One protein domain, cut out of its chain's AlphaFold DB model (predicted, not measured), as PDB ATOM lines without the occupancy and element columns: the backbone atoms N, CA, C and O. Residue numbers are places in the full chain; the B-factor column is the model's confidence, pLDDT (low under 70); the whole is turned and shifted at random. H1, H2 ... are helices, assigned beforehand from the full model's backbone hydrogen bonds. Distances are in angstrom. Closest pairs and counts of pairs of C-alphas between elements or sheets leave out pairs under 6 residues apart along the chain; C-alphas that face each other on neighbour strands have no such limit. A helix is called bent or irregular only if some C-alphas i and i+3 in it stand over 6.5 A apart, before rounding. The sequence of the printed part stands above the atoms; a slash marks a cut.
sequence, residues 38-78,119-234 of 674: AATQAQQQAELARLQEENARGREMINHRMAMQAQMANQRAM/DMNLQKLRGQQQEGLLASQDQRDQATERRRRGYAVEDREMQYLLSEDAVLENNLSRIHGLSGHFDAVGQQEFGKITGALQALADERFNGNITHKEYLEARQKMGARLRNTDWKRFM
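AT A GLANCE: This is residues 38 to 78 and 119 to 234 of the 674 residues of an uncharacterized protein of Desulfurellales bacterium (UniProt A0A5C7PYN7). What shape do these atoms make? A very long helix, H2, has the helical hairpin of H3 and H4 folded back on its last part as a small head, while its residues 119 to 153 stick out as an arm. Another long helix, H1, stands free of H2 and runs the opposite way. What is it made of? The printed part has 157 residues with four named helices, H1 to H4 in chain order, and no named strand, an all-helix class. It is extended, with a radius of gyration of the C-alphas of 29.2 A and spans of 93 by 46 by 24 A.

IN THESE COORDINATES: Where is H1? H1, residues 38 to 78, runs 60.3 A from C-alpha 38 at (32.543, 62.830, 57.783). Where are the others? H2, residues 119 to 181, measures 93.3 A and is irregular, with C-alphas 177 and 180 7.3 A apart. H3 is residues 184 to 205, 30.8 A; H4 is residues 211 to 227, 24.3 A, ending at C-alpha 227 at (65.152, 88.193, 61.375).

HOW THE PARTS SIT: Which helices touch? H2, H3 and H4 form an up-and-down bundle, each running against the one before it. H2, with residues 158 to 172 alone, touches H4 at a steep tilt of 43 degrees, closest at the C-alphas of Leu 168 and Gly 222, 5.4 A. The hairpin H3 and H4 has a shallow tilt of 9 degrees, closest at the C-alphas of Arg 204 and Tyr 214, 6.4 A. And H2 with H3? This hairpin touches through residues 179 to 180 and 186 to 190 alone, closest at the C-alphas of Ser 179 and Gln 187, 6.3 A; the tilt of 37 degrees is only just steep. What of H1 and the backbones? H1 is apart from H2, H3 and H4. Every O i to N i+4 pair is within hydrogen-bond range in H1, H3 and H4, and 55 of 59 in H2.

THE WHOLE: Is anything missing? Residues 79 to 118 are not printed, and C-alphas 78 and 119 are 21.5 A apart across this cut; the links H2 to H3 and H3 to H4 are tight. Where is confidence low? The mean pLDDT of the printed part is 70.8, and 74 residues are under 70, among them residues 127 to 157.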
ATOM      1  N   ALA A  38      32.971  63.742  58.845       54.06
ATOM      2  CA  ALA A  38      32.543  62.830  57.783       54.06
ATOM      3  C   ALA A  38      31.183  63.226  57.175       54.06
ATOM      4  O   ALA A  38      31.025  63.190  55.956       54.06
ATOM      5  N   ALA A  39      30.214  63.654  57.993       57.72
ATOM      6  CA  ALA A  39      28.920  64.134  57.510       57.72
ATOM      7  C   ALA A  39      29.043  65.433  56.691       57.72
ATOM      8  O   ALA A  39      28.437  65.542  55.626       57.72
ATOM      9  N   THR A  40      29.865  66.391  57.135       67.88
ATOM     10  CA  THR A  40      30.138  67.635  56.398       67.88
ATOM     11  C   THR A  40      30.846  67.357  55.070       67.88
ATOM     12  O   THR A  40      30.469  67.921  54.045       67.88
ATOM     13  N   GLN A  41      31.819  66.441  55.052       66.06
ATOM     14  CA  GLN A  41      32.530  66.052  53.832       66.06
ATOM     15  C   GLN A  41      31.611  65.324  52.832       66.06
ATOM     16  O   GLN A  41      31.667  65.596  51.632       66.06
ATOM     17  N   ALA A  42      30.711  64.461  53.318       61.06
ATOM     18  CA  ALA A  42      29.699  63.804  52.491       61.06
ATOM     19  C   ALA A  42      28.673  64.799  51.912       61.06
ATOM     20  O   ALA A  42      28.298  64.677  50.746       61.06
ATOM     21  N   GLN A  43      28.256  65.815  52.681       70.69
ATOM     22  CA  GLN A  43      27.385  66.884  52.176       70.69
ATOM     23  C   GLN A  43      28.064  67.704  51.071       70.69
ATOM     24  O   GLN A  43      27.458  67.907  50.022       70.69
ATOM     25  N   GLN A  44      29.331  68.096  51.249       71.19
ATOM     26  CA  GLN A  44      30.081  68.829  50.220       71.19
ATOM     27  C   GLN A  44      30.249  68.019  48.924       71.19
ATOM     28  O   GLN A  44      30.115  68.576  47.836       71.19
ATOM     29  N   GLN A  45      30.488  66.703  49.010       70.69
ATOM     30  CA  GLN A  45      30.540  65.840  47.822       70.69
ATOM     31  C   GLN A  45      29.181  65.716  47.118       70.69
ATOM     32  O   GLN A  45      29.131  65.768  45.888       70.69
ATOM     33  N   ALA A  46      28.081  65.593  47.868       66.06
ATOM     34  CA  ALA A  46      26.736  65.535  47.295       66.06
ATOM     35  C   ALA A  46      26.340  66.852  46.597       66.06
ATOM     36  O   ALA A  46      25.732  66.830  45.526       66.06
ATOM     37  N   GLU A  47      26.719  67.998  47.166       71.50
ATOM     38  CA  GLU A  47      26.467  69.317  46.580       71.50
ATOM     39  C   GLU A  47      27.301  69.554  45.308       71.50
ATOM     40  O   GLU A  47      26.764  70.003  44.294       71.50
ATOM     41  N   LEU A  48      28.575  69.138  45.300       73.31
ATOM     42  CA  LEU A  48      29.418  69.131  44.096       73.31
ATOM     43  C   LEU A  48      28.845  68.247  42.980       73.31
ATOM     44  O   LEU A  48      28.803  68.678  41.828       73.31
ATOM     45  N   ALA A  49      28.374  67.039  43.307       70.12
ATOM     46  CA  ALA A  49      27.754  66.140  42.333       70.12
ATOM     47  C   ALA A  49      26.479  66.751  41.724       70.12
ATOM     48  O   ALA A  49      26.302  66.737  40.505       70.12
ATOM     49  N   ARG A  50      25.630  67.374  42.553       82.75
ATOM     50  CA  ARG A  50      24.427  68.079  42.090       82.75
ATOM     51  C   ARG A  50      24.767  69.269  41.181       82.75
ATOM     52  O   ARG A  50      24.150  69.425  40.131       82.75
ATOM     53  N   LEU A  51      25.763  70.082  41.540       72.06
ATOM     54  CA  LEU A  51      26.214  71.212  40.713       72.06
ATOM     55  C   LEU A  51      26.813  70.758  39.372       72.06
ATOM     56  O   LEU A  51      26.672  71.460  38.367       72.06
ATOM     57  N   GLN A  52      27.455  69.587  39.324       74.25
ATOM     58  CA  GLN A  52      27.918  68.979  38.074       74.25
ATOM     59  C   GLN A  52      26.746  68.508  37.203       74.25
ATOM     60  O   GLN A  52      26.752  68.765  35.998       74.25
ATOM     61  N   GLU A  53      25.716  67.894  37.793       75.69
ATOM     62  CA  GLU A  53      24.513  67.468  37.069       75.69
ATOM     63  C   GLU A  53      23.709  68.663  36.517       75.69
ATOM     64  O   GLU A  53      23.314  68.660  35.349       75.69
ATOM     65  N   GLU A  54      23.527  69.728  37.304       72.25
ATOM     66  CA  GLU A  54      22.882  70.967  36.847       72.25
ATOM     67  C   GLU A  54      23.671  71.628  35.697       72.25
ATOM     68  O   GLU A  54      23.077  72.063  34.706       72.25
ATOM     69  N   ASN A  55      25.010  71.623  35.753       72.12
ATOM     70  CA  ASN A  55      25.857  72.093  34.649       72.12
ATOM     71  C   ASN A  55      25.764  71.205  33.397       72.12
ATOM     72  O   ASN A  55      25.769  71.730  32.280       72.12
ATOM     73  N   ALA A  56      25.676  69.880  33.552       65.62
ATOM     74  CA  ALA A  56      25.511  68.953  32.434       65.62
ATOM     75  C   ALA A  56      24.179  69.202  31.706       65.62
ATOM     76  O   ALA A  56      24.180  69.482  30.505       65.62
ATOM     77  N   ARG A  57      23.066  69.253  32.451       75.19
ATOM     78  CA  ARG A  57      21.730  69.580  31.919       75.19
ATOM     79  C   ARG A  57      21.690  70.974  31.273       75.19
ATOM     80  O   ARG A  57      21.076  71.162  30.222       75.19
ATOM     81  N   GLY A  58      22.389  71.956  31.851       73.06
ATOM     82  CA  GLY A  58      22.546  73.290  31.264       73.06
ATOM     83  C   GLY A  58      23.239  73.270  29.893       73.06
ATOM     84  O   GLY A  58      22.787  73.938  28.960       73.06
ATOM     85  N   ARG A  59      24.297  72.463  29.735       68.12
ATOM     86  CA  ARG A  59      24.998  72.278  28.450       68.12
ATOM     87  C   ARG A  59      24.139  71.551  27.418       68.12
ATOM     88  O   ARG A  59      24.143  71.951  26.256       68.12
ATOM     89  N   GLU A  60      23.375  70.540  27.825       72.56
ATOM     90  CA  GLU A  60      22.434  69.840  26.941       72.56
ATOM     91  C   GLU A  60      21.370  70.788  26.376       72.56
ATOM     92  O   GLU A  60      21.154  70.807  25.164       72.56
ATOM     93  N   MET A  61      20.777  71.654  27.208       76.81
ATOM     94  CA  MET A  61      19.822  72.667  26.741       76.81
ATOM     95  C   MET A  61      20.442  73.667  25.752       76.81
ATOM     96  O   MET A  61      19.801  74.029  24.763       76.81
ATOM     97  N   ILE A  62      21.690  74.096  25.974       67.62
ATOM     98  CA  ILE A  62      22.407  74.991  25.048       67.62
ATOM     99  C   ILE A  62      22.673  74.286  23.711       67.62
ATOM    100  O   ILE A  62      22.376  74.849  22.655       67.62
ATOM    101  N   ASN A  63      23.158  73.042  23.741       67.75
ATOM    102  CA  ASN A  63      23.410  72.244  22.540       67.75
ATOM    103  C   ASN A  63      22.117  71.968  21.757       67.75
ATOM    104  O   ASN A  63      22.099  72.096  20.533       67.75
ATOM    105  N   HIS A  64      21.016  71.666  22.448       74.38
ATOM    106  CA  HIS A  64      19.708  71.463  21.828       74.38
ATOM    107  C   HIS A  64      19.178  72.746  21.164       74.38
ATOM    108  O   HIS A  64      18.693  72.704  20.031       74.38
ATOM    109  N   ARG A  65      19.350  73.908  21.811       71.25
ATOM    110  CA  ARG A  65      18.987  75.220  21.248       71.25
ATOM    111  C   ARG A  65      19.807  75.561  20.000       71.25
ATOM    112  O   ARG A  65      19.236  76.000  19.002       71.25
ATOM    113  N   MET A  66      21.118  75.316  20.039       66.81
ATOM    114  CA  MET A  66      22.030  75.497  18.901       66.81
ATOM    115  C   MET A  66      21.655  74.580  17.727       66.81
ATOM    116  O   MET A  66      21.578  75.039  16.587       66.81
ATOM    117  N   ALA A  67      21.343  73.306  17.996       66.88
ATOM    118  CA  ALA A  67      20.916  72.346  16.979       66.88
ATOM    119  C   ALA A  67      19.588  72.751  16.308       66.88
ATOM    120  O   ALA A  67      19.498  72.746  15.080       66.88
ATOM    121  N   MET A  68      18.584  73.179  17.085       74.19
ATOM    122  CA  MET A  68      17.323  73.707  16.539       74.19
ATOM    123  C   MET A  68      17.539  74.956  15.672       74.19
ATOM    124  O   MET A  68      16.927  75.098  14.611       74.19
ATOM    125  N   GLN A  69      18.426  75.862  16.093       70.38
ATOM    126  CA  GLN A  69      18.739  77.074  15.335       70.38
ATOM    127  C   GLN A  69      19.440  76.752  14.002       70.38
ATOM    128  O   GLN A  69      19.097  77.344  12.978       70.38
ATOM    129  N   ALA A  70      20.348  75.771  13.986       61.88
ATOM    130  CA  ALA A  70      20.987  75.278  12.765       61.88
ATOM    131  C   ALA A  70      19.988  74.592  11.808       61.88
ATOM    132  O   ALA A  70      20.026  74.830  10.600       61.88
ATOM    133  N   GLN A  71      19.044  73.801  12.330       70.69
ATOM    134  CA  GLN A  71      17.988  73.180  11.520       70.69
ATOM    135  C   GLN A  71      17.063  74.221  10.867       70.69
ATOM    136  O   GLN A  71      16.775  74.119   9.672       70.69
ATOM    137  N   MET A  72      16.656  75.262  11.604       72.56
ATOM    138  CA  MET A  72      15.864  76.366  11.041       72.56
ATOM    139  C   MET A  72      16.631  77.180   9.987       72.56
ATOM    140  O   MET A  72      16.022  77.653   9.027       72.56
ATOM    141  N   ALA A  73      17.952  77.337  10.129       61.41
ATOM    142  CA  ALA A  73      18.779  77.982   9.109       61.41
ATOM    143  C   ALA A  73      18.831  77.153   7.812       61.41
ATOM    144  O   ALA A  73      18.593  77.692   6.729       61.41
ATOM    145  N   ASN A  74      19.041  75.836   7.919       69.44
ATOM    146  CA  ASN A  74      19.106  74.944   6.757       69.44
ATOM    147  C   ASN A  74      17.765  74.822   6.011       69.44
ATOM    148  O   ASN A  74      17.768  74.808   4.782       69.44
ATOM    149  N   GLN A  75      16.618  74.808   6.705       66.75
ATOM    150  CA  GLN A  75      15.310  74.831   6.025       66.75
ATOM    151  C   GLN A  75      15.101  76.106   5.193       66.75
ATOM    152  O   GLN A  75      14.595  76.032   4.073       66.75
ATOM    153  N   ARG A  76      15.524  77.271   5.705       70.38
ATOM    154  CA  ARG A  76      15.420  78.546   4.973       70.38
ATOM    155  C   ARG A  76      16.323  78.587   3.739       70.38
ATOM    156  O   ARG A  76      15.924  79.166   2.735       70.38
ATOM    157  N   ALA A  77      17.501  77.964   3.801       55.47
ATOM    158  CA  ALA A  77      18.395  77.846   2.652       55.47
ATOM    159  C   ALA A  77      17.775  76.985   1.534       55.47
ATOM    160  O   ALA A  77      17.654  77.449   0.403       55.47
ATOM    161  N   MET A  78      17.276  75.784   1.858       62.34
ATOM    162  CA  MET A  78      16.691  74.880   0.853       62.34
ATOM    163  C   MET A  78      15.459  75.479   0.151       62.34
ATOM    164  O   MET A  78      15.311  75.332  -1.061       62.34
ATOM    165  N   ASP A 119      27.636  92.855  -7.267       68.19
ATOM    166  CA  ASP A 119      27.911  91.586  -6.593       68.19
ATOM    167  C   ASP A 119      29.290  91.595  -5.927       68.19
ATOM    168  O   ASP A 119      29.399  91.171  -4.780       68.19
ATOM    169  N   MET A 120      30.329  92.171  -6.553       63.06
ATOM    170  CA  MET A 120      31.614  92.399  -5.878       63.06
ATOM    171  C   MET A 120      31.473  93.326  -4.667       63.06
ATOM    172  O   MET A 120      32.108  93.083  -3.643       63.06
ATOM    173  N   ASN A 121      30.652  94.378  -4.740       71.69
ATOM    174  CA  ASN A 121      30.413  95.257  -3.593       71.69
ATOM    175  C   ASN A 121      29.584  94.568  -2.498       71.69
ATOM    176  O   ASN A 121      29.911  94.717  -1.325       71.69
ATOM    177  N   LEU A 122      28.582  93.756  -2.845       70.81
ATOM    178  CA  LEU A 122      27.835  92.919  -1.896       70.81
ATOM    179  C   LEU A 122      28.715  91.839  -1.252       70.81
ATOM    180  O   LEU A 122      28.590  91.578  -0.055       70.81
ATOM    181  N   GLN A 123      29.631  91.240  -2.011       68.25
ATOM    182  CA  GLN A 123      30.597  90.263  -1.515       68.25
ATOM    183  C   GLN A 123      31.633  90.923  -0.596       68.25
ATOM    184  O   GLN A 123      31.902  90.389   0.478       68.25
ATOM    185  N   LYS A 124      32.133  92.120  -0.941       72.38
ATOM    186  CA  LYS A 124      32.968  92.947  -0.049       72.38
ATOM    187  C   LYS A 124      32.223  93.346   1.225       72.38
ATOM    188  O   LYS A 124      32.794  93.233   2.302       72.38
ATOM    189  N   LEU A 125      30.951  93.742   1.132       71.62
ATOM    190  CA  LEU A 125      30.142  94.124   2.294       71.62
ATOM    191  C   LEU A 125      29.881  92.927   3.227       71.62
ATOM    192  O   LEU A 125      29.954  93.070   4.445       71.62
ATOM    193  N   ARG A 126      29.631  91.730   2.673       71.38
ATOM    194  CA  ARG A 126      29.552  90.481   3.456       71.38
ATOM    195  C   ARG A 126      30.896  90.107   4.078       71.38
ATOM    196  O   ARG A 126      30.904  89.714   5.239       71.38
ATOM    197  N   GLY A 127      31.998  90.267   3.342       66.31
ATOM    198  CA  GLY A 127      33.356  90.085   3.855       66.31
ATOM    199  C   GLY A 127      33.618  90.984   5.062       66.31
ATOM    200  O   GLY A 127      33.911  90.480   6.137       66.31
ATOM    201  N   GLN A 128      33.360  92.286   4.933       67.62
ATOM    202  CA  GLN A 128      33.507  93.260   6.021       67.62
ATOM    203  C   GLN A 128      32.590  92.974   7.222       67.62
ATOM    204  O   GLN A 128      33.003  93.162   8.366       67.62
ATOM    205  N   GLN A 129      31.360  92.487   7.010       65.81
ATOM    206  CA  GLN A 129      30.494  92.067   8.121       65.81
ATOM    207  C   GLN A 129      30.986  90.778   8.801       65.81
ATOM    208  O   GLN A 129      30.896  90.679  10.025       65.81
ATOM    209  N   GLN A 130      31.536  89.812   8.058       62.62
ATOM    210  CA  GLN A 130      32.169  88.627   8.648       62.62
ATOM    211  C   GLN A 130      33.456  88.983   9.402       62.62
ATOM    212  O   GLN A 130      33.618  88.544  10.535       62.62
ATOM    213  N   GLU A 131      34.321  89.827   8.838       59.78
ATOM    214  CA  GLU A 131      35.525  90.344   9.501       59.78
ATOM    215  C   GLU A 131      35.175  91.108  10.787       59.78
ATOM    216  O   GLU A 131      35.802  90.886  11.822       59.78
ATOM    217  N   GLY A 132      34.124  91.936  10.776       65.06
ATOM    218  CA  GLY A 132      33.637  92.633  11.971       65.06
ATOM    219  C   GLY A 132      33.092  91.697  13.059       65.06
ATOM    220  O   GLY A 132      33.296  91.945  14.251       65.06
ATOM    221  N   LEU A 133      32.431  90.597  12.677       63.28
ATOM    222  CA  LEU A 133      31.970  89.569  13.616       63.28
ATOM    223  C   LEU A 133      33.138  88.762  14.202       63.28
ATOM    224  O   LEU A 133      33.164  88.542  15.412       63.28
ATOM    225  N   LEU A 134      34.121  88.387  13.377       57.34
ATOM    226  CA  LEU A 134      35.338  87.689  13.806       57.34
ATOM    227  C   LEU A 134      36.170  88.559  14.763       57.34
ATOM    228  O   LEU A 134      36.484  88.122  15.866       57.34
ATOM    229  N   ALA A 135      36.407  89.829  14.421       59.03
ATOM    230  CA  ALA A 135      37.124  90.770  15.284       59.03
ATOM    231  C   ALA A 135      36.413  91.009  16.635       59.03
ATOM    232  O   ALA A 135      37.066  91.168  17.668       59.03
ATOM    233  N   SER A 136      35.074  91.004  16.657       62.12
ATOM    234  CA  SER A 136      34.283  91.084  17.897       62.12
ATOM    235  C   SER A 136      34.395  89.817  18.754       62.12
ATOM    236  O   SER A 136      34.357  89.891  19.985       62.12
ATOM    237  N   GLN A 137      34.561  88.652  18.124       58.28
ATOM    238  CA  GLN A 137      34.766  87.385  18.817       58.28
ATOM    239  C   GLN A 137      36.174  87.311  19.428       58.28
ATOM    240  O   GLN A 137      36.286  87.109  20.637       58.28
ATOM    241  N   ASP A 138      37.217  87.638  18.659       53.97
ATOM    242  CA  ASP A 138      38.605  87.709  19.141       53.97
ATOM    243  C   ASP A 138      38.756  88.644  20.356       53.97
ATOM    244  O   ASP A 138      39.454  88.327  21.321       53.97
ATOM    245  N   GLN A 139      38.064  89.791  20.362       55.75
ATOM    246  CA  GLN A 139      38.063  90.712  21.506       55.75
ATOM    247  C   GLN A 139      37.406  90.110  22.760       55.75
ATOM    248  O   GLN A 139      37.902  90.309  23.874       55.75
ATOM    249  N   ARG A 140      36.306  89.359  22.607       58.41
ATOM    250  CA  ARG A 140      35.628  88.677  23.727       58.41
ATOM    251  C   ARG A 140      36.467  87.533  24.282       58.41
ATOM    252  O   ARG A 140      36.513  87.359  25.505       58.41
ATOM    253  N   ASP A 141      37.159  86.807  23.415       56.84
ATOM    254  CA  ASP A 141      38.023  85.699  23.803       56.84
ATOM    255  C   ASP A 141      39.282  86.219  24.514       56.84
ATOM    256  O   ASP A 141      39.566  85.786  25.633       56.84
ATOM    257  N   GLN A 142      39.929  87.276  24.002       53.88
ATOM    258  CA  GLN A 142      41.013  87.971  24.714       53.88
ATOM    259  C   GLN A 142      40.571  88.527  26.080       53.88
ATOM    260  O   GLN A 142      41.299  88.396  27.066       53.88
ATOM    261  N   ALA A 143      39.382  89.131  26.183       47.75
ATOM    262  CA  ALA A 143      38.854  89.635  27.457       47.75
ATOM    263  C   ALA A 143      38.503  88.509  28.451       47.75
ATOM    264  O   ALA A 143      38.513  88.708  29.669       47.75
ATOM    265  N   THR A 144      38.184  87.315  27.954       59.56
ATOM    266  CA  THR A 144      37.932  86.124  28.775       59.56
ATOM    267  C   THR A 144      39.242  85.487  29.228       59.56
ATOM    268  O   THR A 144      39.380  85.132  30.399       59.56
ATOM    269  N   GLU A 145      40.243  85.420  28.353       52.56
ATOM    270  CA  GLU A 145      41.558  84.889  28.694       52.56
ATOM    271  C   GLU A 145      42.324  85.803  29.659       52.56
ATOM    272  O   GLU A 145      42.908  85.307  30.620       52.56
ATOM    273  N   ARG A 146      42.249  87.134  29.502       48.38
ATOM    274  CA  ARG A 146      42.799  88.090  30.487       48.38
ATOM    275  C   ARG A 146      42.218  87.866  31.885       48.38
ATOM    276  O   ARG A 146      42.975  87.846  32.850       48.38
ATOM    277  N   ARG A 147      40.904  87.625  31.996       48.47
ATOM    278  CA  ARG A 147      40.253  87.294  33.277       48.47
ATOM    279  C   ARG A 147      40.751  85.960  33.843       48.47
ATOM    280  O   ARG A 147      41.147  85.919  34.999       48.47
ATOM    281  N   ARG A 148      40.834  84.901  33.024       51.16
ATOM    282  CA  ARG A 148      41.404  83.600  33.443       51.16
ATOM    283  C   ARG A 148      42.857  83.709  33.920       51.16
ATOM    284  O   ARG A 148      43.204  83.100  34.924       51.16
ATOM    285  N   ARG A 149      43.693  84.485  33.222       43.97
ATOM    286  CA  ARG A 149      45.091  84.730  33.614       43.97
ATOM    287  C   ARG A 149      45.184  85.538  34.914       43.97
ATOM    288  O   ARG A 149      46.050  85.230  35.718       43.97
ATOM    289  N   GLY A 150      44.286  86.503  35.137       48.28
ATOM    290  CA  GLY A 150      44.176  87.242  36.401       48.28
ATOM    291  C   GLY A 150      43.914  86.321  37.593       48.28
ATOM    292  O   GLY A 150      44.732  86.273  38.508       48.28
ATOM    293  N   TYR A 151      42.851  85.509  37.531       47.66
ATOM    294  CA  TYR A 151      42.528  84.546  38.594       47.66
ATOM    295  C   TYR A 151      43.675  83.553  38.854       47.66
ATOM    296  O   TYR A 151      44.036  83.312  39.997       47.66
ATOM    297  N   ALA A 152      44.336  83.051  37.804       45.78
ATOM    298  CA  ALA A 152      45.463  82.125  37.954       45.78
ATOM    299  C   ALA A 152      46.731  82.750  38.580       45.78
ATOM    300  O   ALA A 152      47.609  82.011  39.031       45.78
ATOM    301  N   VAL A 153      46.868  84.081  38.581       55.31
ATOM    302  CA  VAL A 153      47.933  84.788  39.316       55.31
ATOM    303  C   VAL A 153      47.540  84.942  40.784       55.31
ATOM    304  O   VAL A 153      48.340  84.603  41.652       55.31
ATOM    305  N   GLU A 154      46.302  85.358  41.051       54.72
ATOM    306  CA  GLU A 154      45.753  85.525  42.403       54.72
ATOM    307  C   GLU A 154      45.722  84.198  43.190       54.72
ATOM    308  O   GLU A 154      46.161  84.149  44.338       54.72
ATOM    309  N   ASP A 155      45.339  83.088  42.548       55.69
ATOM    310  CA  ASP A 155      45.383  81.741  43.138       55.69
ATOM    311  C   ASP A 155      46.811  81.323  43.538       55.69
ATOM    312  O   ASP A 155      47.023  80.722  44.593       55.69
ATOM    313  N   ARG A 156      47.816  81.639  42.708       52.28
ATOM    314  CA  ARG A 156      49.230  81.320  42.988       52.28
ATOM    315  C   ARG A 156      49.801  82.182  44.105       52.28
ATOM    316  O   ARG A 156      50.569  81.688  44.925       52.28
ATOM    317  N   GLU A 157      49.427  83.453  44.133       63.31
ATOM    318  CA  GLU A 157      49.789  84.391  45.190       63.31
ATOM    319  C   GLU A 157      49.206  83.939  46.538       63.31
ATOM    320  O   GLU A 157      49.937  83.840  47.522       63.31
ATOM    321  N   MET A 158      47.933  83.529  46.563       72.50
ATOM    322  CA  MET A 158      47.298  82.929  47.739       72.50
ATOM    323  C   MET A 158      47.962  81.613  48.172       72.50
ATOM    324  O   MET A 158      48.191  81.417  49.365       72.50
ATOM    325  N   GLN A 159      48.328  80.725  47.240       55.97
ATOM    326  CA  GLN A 159      49.079  79.500  47.562       55.97
ATOM    327  C   GLN A 159      50.451  79.805  48.177       55.97
ATOM    328  O   GLN A 159      50.843  79.160  49.151       55.97
ATOM    329  N   TYR A 160      51.167  80.802  47.648       58.59
ATOM    330  CA  TYR A 160      52.442  81.247  48.208       58.59
ATOM    331  C   TYR A 160      52.267  81.795  49.634       58.59
ATOM    332  O   TYR A 160      52.945  81.331  50.553       58.59
ATOM    333  N   LEU A 161      51.306  82.701  49.838       65.31
ATOM    334  CA  LEU A 161      50.984  83.284  51.144       65.31
ATOM    335  C   LEU A 161      50.612  82.219  52.191       65.31
ATOM    336  O   LEU A 161      51.121  82.262  53.309       65.31
ATOM    337  N   LEU A 162      49.802  81.221  51.823       59.06
ATOM    338  CA  LEU A 162      49.470  80.082  52.692       59.06
ATOM    339  C   LEU A 162      50.700  79.223  53.034       59.06
ATOM    340  O   LEU A 162      50.820  78.738  54.159       59.06
ATOM    341  N   SER A 163      51.633  79.044  52.093       61.59
ATOM    342  CA  SER A 163      52.867  78.287  52.344       61.59
ATOM    343  C   SER A 163      53.824  79.011  53.304       61.59
ATOM    344  O   SER A 163      54.377  78.383  54.208       61.59
ATOM    345  N   GLU A 164      53.964  80.336  53.180       68.50
ATOM    346  CA  GLU A 164      54.743  81.160  54.116       68.50
ATOM    347  C   GLU A 164      54.103  81.208  55.506       68.50
ATOM    348  O   GLU A 164      54.819  81.206  56.506       68.50
ATOM    349  N   ASP A 165      52.770  81.190  55.590       72.69
ATOM    350  CA  ASP A 165      52.054  81.147  56.865       72.69
ATOM    351  C   ASP A 165      52.278  79.823  57.618       72.69
ATOM    352  O   ASP A 165      52.520  79.816  58.826       72.69
ATOM    353  N   ALA A 166      52.335  78.698  56.900       64.81
ATOM    354  CA  ALA A 166      52.719  77.411  57.484       64.81
ATOM    355  C   ALA A 166      54.174  77.424  58.005       64.81
ATOM    356  O   ALA A 166      54.479  76.836  59.047       64.81
ATOM    357  N   VAL A 167      55.089  78.114  57.314       68.94
ATOM    358  CA  VAL A 167      56.474  78.316  57.779       68.94
ATOM    359  C   VAL A 167      56.516  79.239  59.004       68.94
ATOM    360  O   VAL A 167      57.308  79.007  59.920       68.94
ATOM    361  N   LEU A 168      55.659  80.258  59.064       77.88
ATOM    362  CA  LEU A 168      55.512  81.142  60.219       77.88
ATOM    363  C   LEU A 168      55.045  80.377  61.466       77.88
ATOM    364  O   LEU A 168      55.718  80.458  62.490       77.88
ATOM    365  N   GLU A 169      53.972  79.591  61.381       75.50
ATOM    366  CA  GLU A 169      53.449  78.803  62.512       75.50
ATOM    367  C   GLU A 169      54.485  77.818  63.086       75.50
ATOM    368  O   GLU A 169      54.639  77.684  64.305       75.50
ATOM    369  N   ASN A 170      55.281  77.185  62.218       72.88
ATOM    370  CA  ASN A 170      56.394  76.334  62.647       72.88
ATOM    371  C   ASN A 170      57.476  77.120  63.411       72.88
ATOM    372  O   ASN A 170      57.982  76.646  64.430       72.88
ATOM    373  N   ASN A 171      57.826  78.328  62.955       69.56
ATOM    374  CA  ASN A 171      58.800  79.181  63.643       69.56
ATOM    375  C   ASN A 171      58.248  79.751  64.959       69.56
ATOM    376  O   ASN A 171      58.971  79.770  65.955       69.56
ATOM    377  N   LEU A 172      56.971  80.148  64.997       79.56
ATOM    378  CA  LEU A 172      56.272  80.568  66.218       79.56
ATOM    379  C   LEU A 172      56.309  79.474  67.275       79.56
ATOM    380  O   LEU A 172      56.743  79.730  68.393       79.56
ATOM    381  N   SER A 173      55.929  78.251  66.903       74.94
ATOM    382  CA  SER A 173      55.912  77.099  67.808       74.94
ATOM    383  C   SER A 173      57.301  76.804  68.388       74.94
ATOM    384  O   SER A 173      57.439  76.576  69.590       74.94
ATOM    385  N   ARG A 174      58.350  76.869  67.553       65.50
ATOM    386  CA  ARG A 174      59.750  76.691  67.979       65.50
ATOM    387  C   ARG A 174      60.196  77.779  68.960       65.50
ATOM    388  O   ARG A 174      60.709  77.454  70.024       65.50
ATOM    389  N   ILE A 175      59.968  79.052  68.635       71.94
ATOM    390  CA  ILE A 175      60.393  80.199  69.460       71.94
ATOM    391  C   ILE A 175      59.577  80.277  70.761       71.94
ATOM    392  O   ILE A 175      60.140  80.554  71.816       71.94
ATOM    393  N   HIS A 176      58.287  79.929  70.728       77.38
ATOM    394  CA  HIS A 176      57.447  79.788  71.921       77.38
ATOM    395  C   HIS A 176      57.991  78.715  72.879       77.38
ATOM    396  O   HIS A 176      58.016  78.915  74.088       77.38
ATOM    397  N   GLY A 177      58.501  77.593  72.356       68.69
ATOM    398  CA  GLY A 177      59.177  76.572  73.166       68.69
ATOM    399  C   GLY A 177      60.440  77.070  73.887       68.69
ATOM    400  O   GLY A 177      60.844  76.479  74.884       68.69
ATOM    401  N   LEU A 178      61.043  78.169  73.421       68.00
ATOM    402  CA  LEU A 178      62.229  78.795  74.016       68.00
ATOM    403  C   LEU A 178      61.896  79.992  74.904       68.00
ATOM    404  O   LEU A 178      62.766  80.438  75.647       68.00
ATOM    405  N   SER A 179      60.678  80.539  74.843       70.19
ATOM    406  CA  SER A 179      60.383  81.847  75.439       70.19
ATOM    407  C   SER A 179      60.523  81.870  76.963       70.19
ATOM    408  O   SER A 179      60.805  82.921  77.535       70.19
ATOM    409  N   GLY A 180      60.408  80.712  77.625       68.25
ATOM    410  CA  GLY A 180      60.713  80.547  79.053       68.25
ATOM    411  C   GLY A 180      62.201  80.687  79.416       68.25
ATOM    412  O   GLY A 180      62.521  80.886  80.586       68.25
ATOM    413  N   HIS A 181      63.099  80.623  78.429       70.50
ATOM    414  CA  HIS A 181      64.538  80.875  78.559       70.50
ATOM    415  C   HIS A 181      64.941  82.283  78.105       70.50
ATOM    416  O   HIS A 181      66.122  82.618  78.163       70.50
ATOM    417  N   PHE A 182      64.003  83.118  77.646       78.94
ATOM    418  CA  PHE A 182      64.312  84.504  77.306       78.94
ATOM    419  C   PHE A 182      64.434  85.370  78.561       78.94
ATOM    420  O   PHE A 182      63.691  85.204  79.533       78.94
ATOM    421  N   ASP A 183      65.351  86.334  78.514       77.44
ATOM    422  CA  ASP A 183      65.384  87.463  79.432       77.44
ATOM    423  C   ASP A 183      64.129  88.348  79.280       77.44
ATOM    424  O   ASP A 183      63.298  88.165  78.384       77.44
ATOM    425  N   ALA A 184      63.969  89.331  80.167       84.69
ATOM    426  CA  ALA A 184      62.796  90.204  80.158       84.69
ATOM    427  C   ALA A 184      62.628  90.994  78.841       84.69
ATOM    428  O   ALA A 184      61.502  91.326  78.473       84.69
ATOM    429  N   VAL A 185      63.717  91.274  78.113       81.75
ATOM    430  CA  VAL A 185      63.687  92.013  76.842       81.75
ATOM    431  C   VAL A 185      63.239  91.093  75.704       81.75
ATOM    432  O   VAL A 185      62.379  91.476  74.911       81.75
ATOM    433  N   GLY A 186      63.737  89.856  75.662       80.31
ATOM    434  CA  GLY A 186      63.293  88.824  74.727       80.31
ATOM    435  C   GLY A 186      61.839  88.422  74.929       80.31
ATOM    436  O   GLY A 186      61.097  88.315  73.955       80.31
ATOM    437  N   GLN A 187      61.394  88.276  76.182       84.12
ATOM    438  CA  GLN A 187      59.979  88.049  76.496       84.12
ATOM    439  C   GLN A 187      59.108  89.219  76.016       84.12
ATOM    440  O   GLN A 187      58.040  88.994  75.445       84.12
ATOM    441  N   GLN A 188      59.574  90.465  76.172       87.50
ATOM    442  CA  GLN A 188      58.853  91.642  75.690       87.50
ATOM    443  C   GLN A 188      58.797  91.715  74.152       87.50
ATOM    444  O   GLN A 188      57.737  92.004  73.599       87.50
ATOM    445  N   GLU A 189      59.900  91.459  73.440       83.31
ATOM    446  CA  GLU A 189      59.906  91.445  71.969       83.31
ATOM    447  C   GLU A 189      59.085  90.286  71.395       83.31
ATOM    448  O   GLU A 189      58.329  90.491  70.444       83.31
ATOM    449  N   PHE A 190      59.150  89.096  72.000       85.00
ATOM    450  CA  PHE A 190      58.302  87.972  71.607       85.00
ATOM    451  C   PHE A 190      56.818  88.288  71.838       85.00
ATOM    452  O   PHE A 190      56.012  88.126  70.922       85.00
ATOM    453  N   GLY A 191      56.473  88.850  73.003       85.56
ATOM    454  CA  GLY A 191      55.115  89.289  73.339       85.56
ATOM    455  C   GLY A 191      54.551  90.364  72.400       85.56
ATOM    456  O   GLY A 191      53.365  90.340  72.083       85.56
ATOM    457  N   LYS A 192      55.389  91.281  71.891       87.94
ATOM    458  CA  LYS A 192      54.977  92.251  70.855       87.94
ATOM    459  C   LYS A 192      54.599  91.559  69.543       87.94
ATOM    460  O   LYS A 192      53.641  91.978  68.900       87.94
ATOM    461  N   ILE A 193      55.344  90.529  69.135       83.62
ATOM    462  CA  ILE A 193      55.086  89.802  67.883       83.62
ATOM    463  C   ILE A 193      53.839  88.920  68.021       83.62
ATOM    464  O   ILE A 193      52.965  88.982  67.160       83.62
ATOM    465  N   THR A 194      53.706  88.152  69.106       86.38
ATOM    466  CA  THR A 194      52.519  87.307  69.333       86.38
ATOM    467  C   THR A 194      51.253  88.137  69.544       86.38
ATOM    468  O   THR A 194      50.218  87.812  68.969       86.38
ATOM    469  N   GLY A 195      51.335  89.260  70.266       86.94
ATOM    470  CA  GLY A 195      50.222  90.201  70.420       86.94
ATOM    471  C   GLY A 195      49.771  90.831  69.096       86.94
ATOM    472  O   GLY A 195      48.573  90.929  68.845       86.94
ATOM    473  N   ALA A 196      50.708  91.197  68.213       87.50
ATOM    474  CA  ALA A 196      50.376  91.705  66.878       87.50
ATOM    475  C   ALA A 196      49.720  90.634  65.987       87.50
ATOM    476  O   ALA A 196      48.776  90.930  65.259       87.50
ATOM    477  N   LEU A 197      50.181  89.382  66.063       88.00
ATOM    478  CA  LEU A 197      49.575  88.258  65.341       88.00
ATOM    479  C   LEU A 197      48.159  87.938  65.841       88.00
ATOM    480  O   LEU A 197      47.286  87.658  65.021       88.00
ATOM    481  N   GLN A 198      47.915  88.030  67.153       90.88
ATOM    482  CA  GLN A 198      46.573  87.884  67.722       90.88
ATOM    483  C   GLN A 198      45.646  89.013  67.259       90.88
ATOM    484  O   GLN A 198      44.546  88.733  66.795       90.88
ATOM    485  N   ALA A 199      46.104  90.269  67.286       91.19
ATOM    486  CA  ALA A 199      45.316  91.402  66.800       91.19
ATOM    487  C   ALA A 199      44.912  91.241  65.321       91.19
ATOM    488  O   ALA A 199      43.760  91.486  64.970       91.19
ATOM    489  N   LEU A 200      45.815  90.743  64.464       90.12
ATOM    490  CA  LEU A 200      45.498  90.412  63.068       90.12
ATOM    491  C   LEU A 200      44.468  89.275  62.947       90.12
ATOM    492  O   LEU A 200      43.614  89.310  62.060       90.12
ATOM    493  N   ALA A 201      44.526  88.265  63.821       87.69
ATOM    494  CA  ALA A 201      43.527  87.195  63.860       87.69
ATOM    495  C   ALA A 201      42.148  87.723  64.283       87.69
ATOM    496  O   ALA A 201      41.144  87.363  63.665       87.69
ATOM    497  N   ASP A 202      42.105  88.633  65.257       90.50
ATOM    498  CA  ASP A 202      40.879  89.281  65.718       90.50
ATOM    499  C   ASP A 202      40.294  90.204  64.629       90.50
ATOM    500  O   ASP A 202      39.096  90.156  64.356       90.50
ATOM    501  N   GLU A 203      41.115  90.996  63.928       91.50
ATOM    502  CA  GLU A 203      40.685  91.794  62.765       91.50
ATOM    503  C   GLU A 203      40.113  90.917  61.642       91.50
ATOM    504  O   GLU A 203      39.071  91.245  61.062       91.50
ATOM    505  N   ARG A 204      40.750  89.772  61.360       91.38
ATOM    506  CA  ARG A 204      40.277  88.816  60.352       91.38
ATOM    507  C   ARG A 204      38.976  88.129  60.769       91.38
ATOM    508  O   ARG A 204      38.122  87.917  59.904       91.38
ATOM    509  N   PHE A 205      38.823  87.789  62.049       91.69
ATOM    510  CA  PHE A 205      37.613  87.189  62.621       91.69
ATOM    511  C   PHE A 205      36.432  88.169  62.605       91.69
ATOM    512  O   PHE A 205      35.336  87.801  62.187       91.69
ATOM    513  N   ASN A 206      36.680  89.430  62.965       89.19
ATOM    514  CA  ASN A 206      35.696  90.514  62.902       89.19
ATOM    515  C   ASN A 206      35.335  90.931  61.462       89.19
ATOM    516  O   ASN A 206      34.383  91.678  61.261       89.19
ATOM    517  N   GLY A 207      36.074  90.449  60.454       85.44
ATOM    518  CA  GLY A 207      35.831  90.750  59.041       85.44
ATOM    519  C   GLY A 207      36.336  92.121  58.585       85.44
ATOM    520  O   GLY A 207      35.975  92.554  57.494       85.44
ATOM    521  N   ASN A 208      37.179  92.785  59.384       92.44
ATOM    522  CA  ASN A 208      37.756  94.096  59.060       92.44
ATOM    523  C   ASN A 208      38.803  94.020  57.937       92.44
ATOM    524  O   ASN A 208      39.025  95.009  57.245       92.44
ATOM    525  N   ILE A 209      39.437  92.855  57.770       88.25
ATOM    526  CA  ILE A 209      40.435  92.573  56.730       88.25
ATOM    527  C   ILE A 209      40.090  91.282  55.982       88.25
ATOM    528  O   ILE A 209      39.542  90.328  56.551       88.25
ATOM    529  N   THR A 210      40.430  91.228  54.696       86.44
ATOM    530  CA  THR A 210      40.285  90.022  53.874       86.44
ATOM    531  C   THR A 210      41.274  88.932  54.298       86.44
ATOM    532  O   THR A 210      42.240  89.161  55.029       86.44
ATOM    533  N   HIS A 211      41.064  87.701  53.818       86.88
ATOM    534  CA  HIS A 211      42.004  86.612  54.097       86.88
ATOM    535  C   HIS A 211      43.392  86.854  53.481       86.88
ATOM    536  O   HIS A 211      44.385  86.489  54.103       86.88
ATOM    537  N   LYS A 212      43.459  87.503  52.312       81.75
ATOM    538  CA  LYS A 212      44.717  87.847  51.644       81.75
ATOM    539  C   LYS A 212      45.518  88.867  52.458       81.75
ATOM    540  O   LYS A 212      46.655  88.587  52.825       81.75
ATOM    541  N   GLU A 213      44.893  89.983  52.837       85.19
ATOM    542  CA  GLU A 213      45.520  91.030  53.665       85.19
ATOM    543  C   GLU A 213      46.001  90.484  55.017       85.19
ATOM    544  O   GLU A 213      47.100  90.810  55.465       85.19
ATOM    545  N   TYR A 214      45.221  89.590  55.636       88.94
ATOM    546  CA  TYR A 214      45.613  88.869  56.849       88.94
ATOM    547  C   TYR A 214      46.896  88.041  56.661       88.94
ATOM    548  O   TYR A 214      47.806  88.132  57.487       88.94
ATOM    549  N   LEU A 215      47.001  87.261  55.578       80.25
ATOM    550  CA  LEU A 215      48.196  86.456  55.301       80.25
ATOM    551  C   LEU A 215      49.414  87.333  54.966       80.25
ATOM    552  O   LEU A 215      50.506  87.067  55.461       80.25
ATOM    553  N   GLU A 216      49.246  88.412  54.198       82.69
ATOM    554  CA  GLU A 216      50.321  89.375  53.912       82.69
ATOM    555  C   GLU A 216      50.828  90.081  55.181       82.69
ATOM    556  O   GLU A 216      52.035  90.251  55.380       82.69
ATOM    557  N   ALA A 217      49.917  90.498  56.064       83.62
ATOM    558  CA  ALA A 217      50.265  91.115  57.340       83.62
ATOM    559  C   ALA A 217      51.001  90.124  58.257       83.62
ATOM    560  O   ALA A 217      52.025  90.471  58.857       83.62
ATOM    561  N   ARG A 218      50.548  88.865  58.297       82.88
ATOM    562  CA  ARG A 218      51.240  87.780  59.003       82.88
ATOM    563  C   ARG A 218      52.616  87.492  58.412       82.88
ATOM    564  O   ARG A 218      53.571  87.404  59.178       82.88
ATOM    565  N   GLN A 219      52.780  87.470  57.088       78.25
ATOM    566  CA  GLN A 219      54.089  87.302  56.445       78.25
ATOM    567  C   GLN A 219      55.084  88.398  56.871       78.25
ATOM    568  O   GLN A 219      56.239  88.097  57.191       78.25
ATOM    569  N   LYS A 220      54.640  89.663  56.960       79.62
ATOM    570  CA  LYS A 220      55.458  90.789  57.459       79.62
ATOM    571  C   LYS A 220      55.876  90.589  58.924       79.62
ATOM    572  O   LYS A 220      57.041  90.806  59.262       79.62
ATOM    573  N   MET A 221      54.974  90.112  59.786       75.81
ATOM    574  CA  MET A 221      55.315  89.750  61.172       75.81
ATOM    575  C   MET A 221      56.256  88.536  61.244       75.81
ATOM    576  O   MET A 221      57.194  88.526  62.042       75.81
ATOM    577  N   GLY A 222      56.084  87.552  60.362       66.81
ATOM    578  CA  GLY A 222      56.961  86.390  60.244       66.81
ATOM    579  C   GLY A 222      58.371  86.727  59.766       66.81
ATOM    580  O   GLY A 222      59.337  86.121  60.225       66.81
ATOM    581  N   ALA A 223      58.535  87.744  58.916       67.25
ATOM    582  CA  ALA A 223      59.851  88.288  58.586       67.25
ATOM    583  C   ALA A 223      60.547  88.879  59.828       67.25
ATOM    584  O   ALA A 223      61.714  88.579  60.070       67.25
ATOM    585  N   ARG A 224      59.831  89.641  60.672       71.62
ATOM    586  CA  ARG A 224      60.374  90.150  61.949       71.62
ATOM    587  C   ARG A 224      60.747  89.016  62.908       71.62
ATOM    588  O   ARG A 224      61.811  89.074  63.521       71.62
ATOM    589  N   LEU A 225      59.913  87.982  63.009       73.31
ATOM    590  CA  LEU A 225      60.177  86.797  63.829       73.31
ATOM    591  C   LEU A 225      61.451  86.057  63.376       73.31
ATOM    592  O   LEU A 225      62.292  85.738  64.215       73.31
ATOM    593  N   ARG A 226      61.614  85.834  62.062       66.12
ATOM    594  CA  ARG A 226      62.779  85.154  61.460       66.12
ATOM    595  C   ARG A 226      64.070  85.978  61.523       66.12
ATOM    596  O   ARG A 226      65.136  85.404  61.690       66.12
ATOM    597  N   ASN A 227      63.982  87.304  61.407       66.44
ATOM    598  CA  ASN A 227      65.152  88.193  61.375       66.44
ATOM    599  C   ASN A 227      65.592  88.689  62.765       66.44
ATOM    600  O   ASN A 227      66.584  89.408  62.878       66.44
ATOM    601  N   THR A 228      64.857  88.347  63.824       69.50
ATOM    602  CA  THR A 228      65.268  88.659  65.194       69.50
ATOM    603  C   THR A 228      66.306  87.638  65.648       69.50
ATOM    604  O   THR A 228      66.027  86.445  65.694       69.50
ATOM    605  N   ASP A 229      67.497  88.104  66.024       70.12
ATOM    606  CA  ASP A 229      68.466  87.272  66.738       70.12
ATOM    607  C   ASP A 229      67.931  86.981  68.148       70.12
ATOM    608  O   ASP A 229      68.040  87.807  69.055       70.12
ATOM    609  N   TRP A 230      67.307  85.816  68.323       69.88
ATOM    610  CA  TRP A 230      66.781  85.368  69.614       69.88
ATOM    611  C   TRP A 230      67.877  84.887  70.568       69.88
ATOM    612  O   TRP A 230      67.664  84.882  71.779       69.88
ATOM    613  N   LYS A 231      69.069  84.533  70.065       67.81
ATOM    614  CA  LYS A 231      70.175  84.033  70.894       67.81
ATOM    615  C   LYS A 231      70.683  85.104  71.854       67.81
ATOM    616  O   LYS A 231      70.988  84.781  73.000       67.81
ATOM    617  N   ARG A 232      70.716  86.374  71.429       68.81
ATOM    618  CA  ARG A 232      71.104  87.509  72.292       68.81
ATOM    619  C   ARG A 232      70.180  87.727  73.496       68.81
ATOM    620  O   ARG A 232      70.585  88.400  74.432       68.81
ATOM    621  N   PHE A 233      68.957  87.196  73.442       73.31
ATOM    622  CA  PHE A 233      67.947  87.329  74.489       73.31
ATOM    623  C   PHE A 233      67.834  86.089  75.385       73.31
ATOM    624  O   PHE A 233      67.001  86.063  76.284       73.31
ATOM    625  N   MET A 234      68.619  85.035  75.148       68.69
ATOM    626  CA  MET A 234      68.595  83.834  75.985       68.69
ATOM    627  C   MET A 234      69.278  84.132  77.323       68.69
ATOM    628  O   MET A 234      70.450  84.513  77.355       68.69
TER     629      MET A 234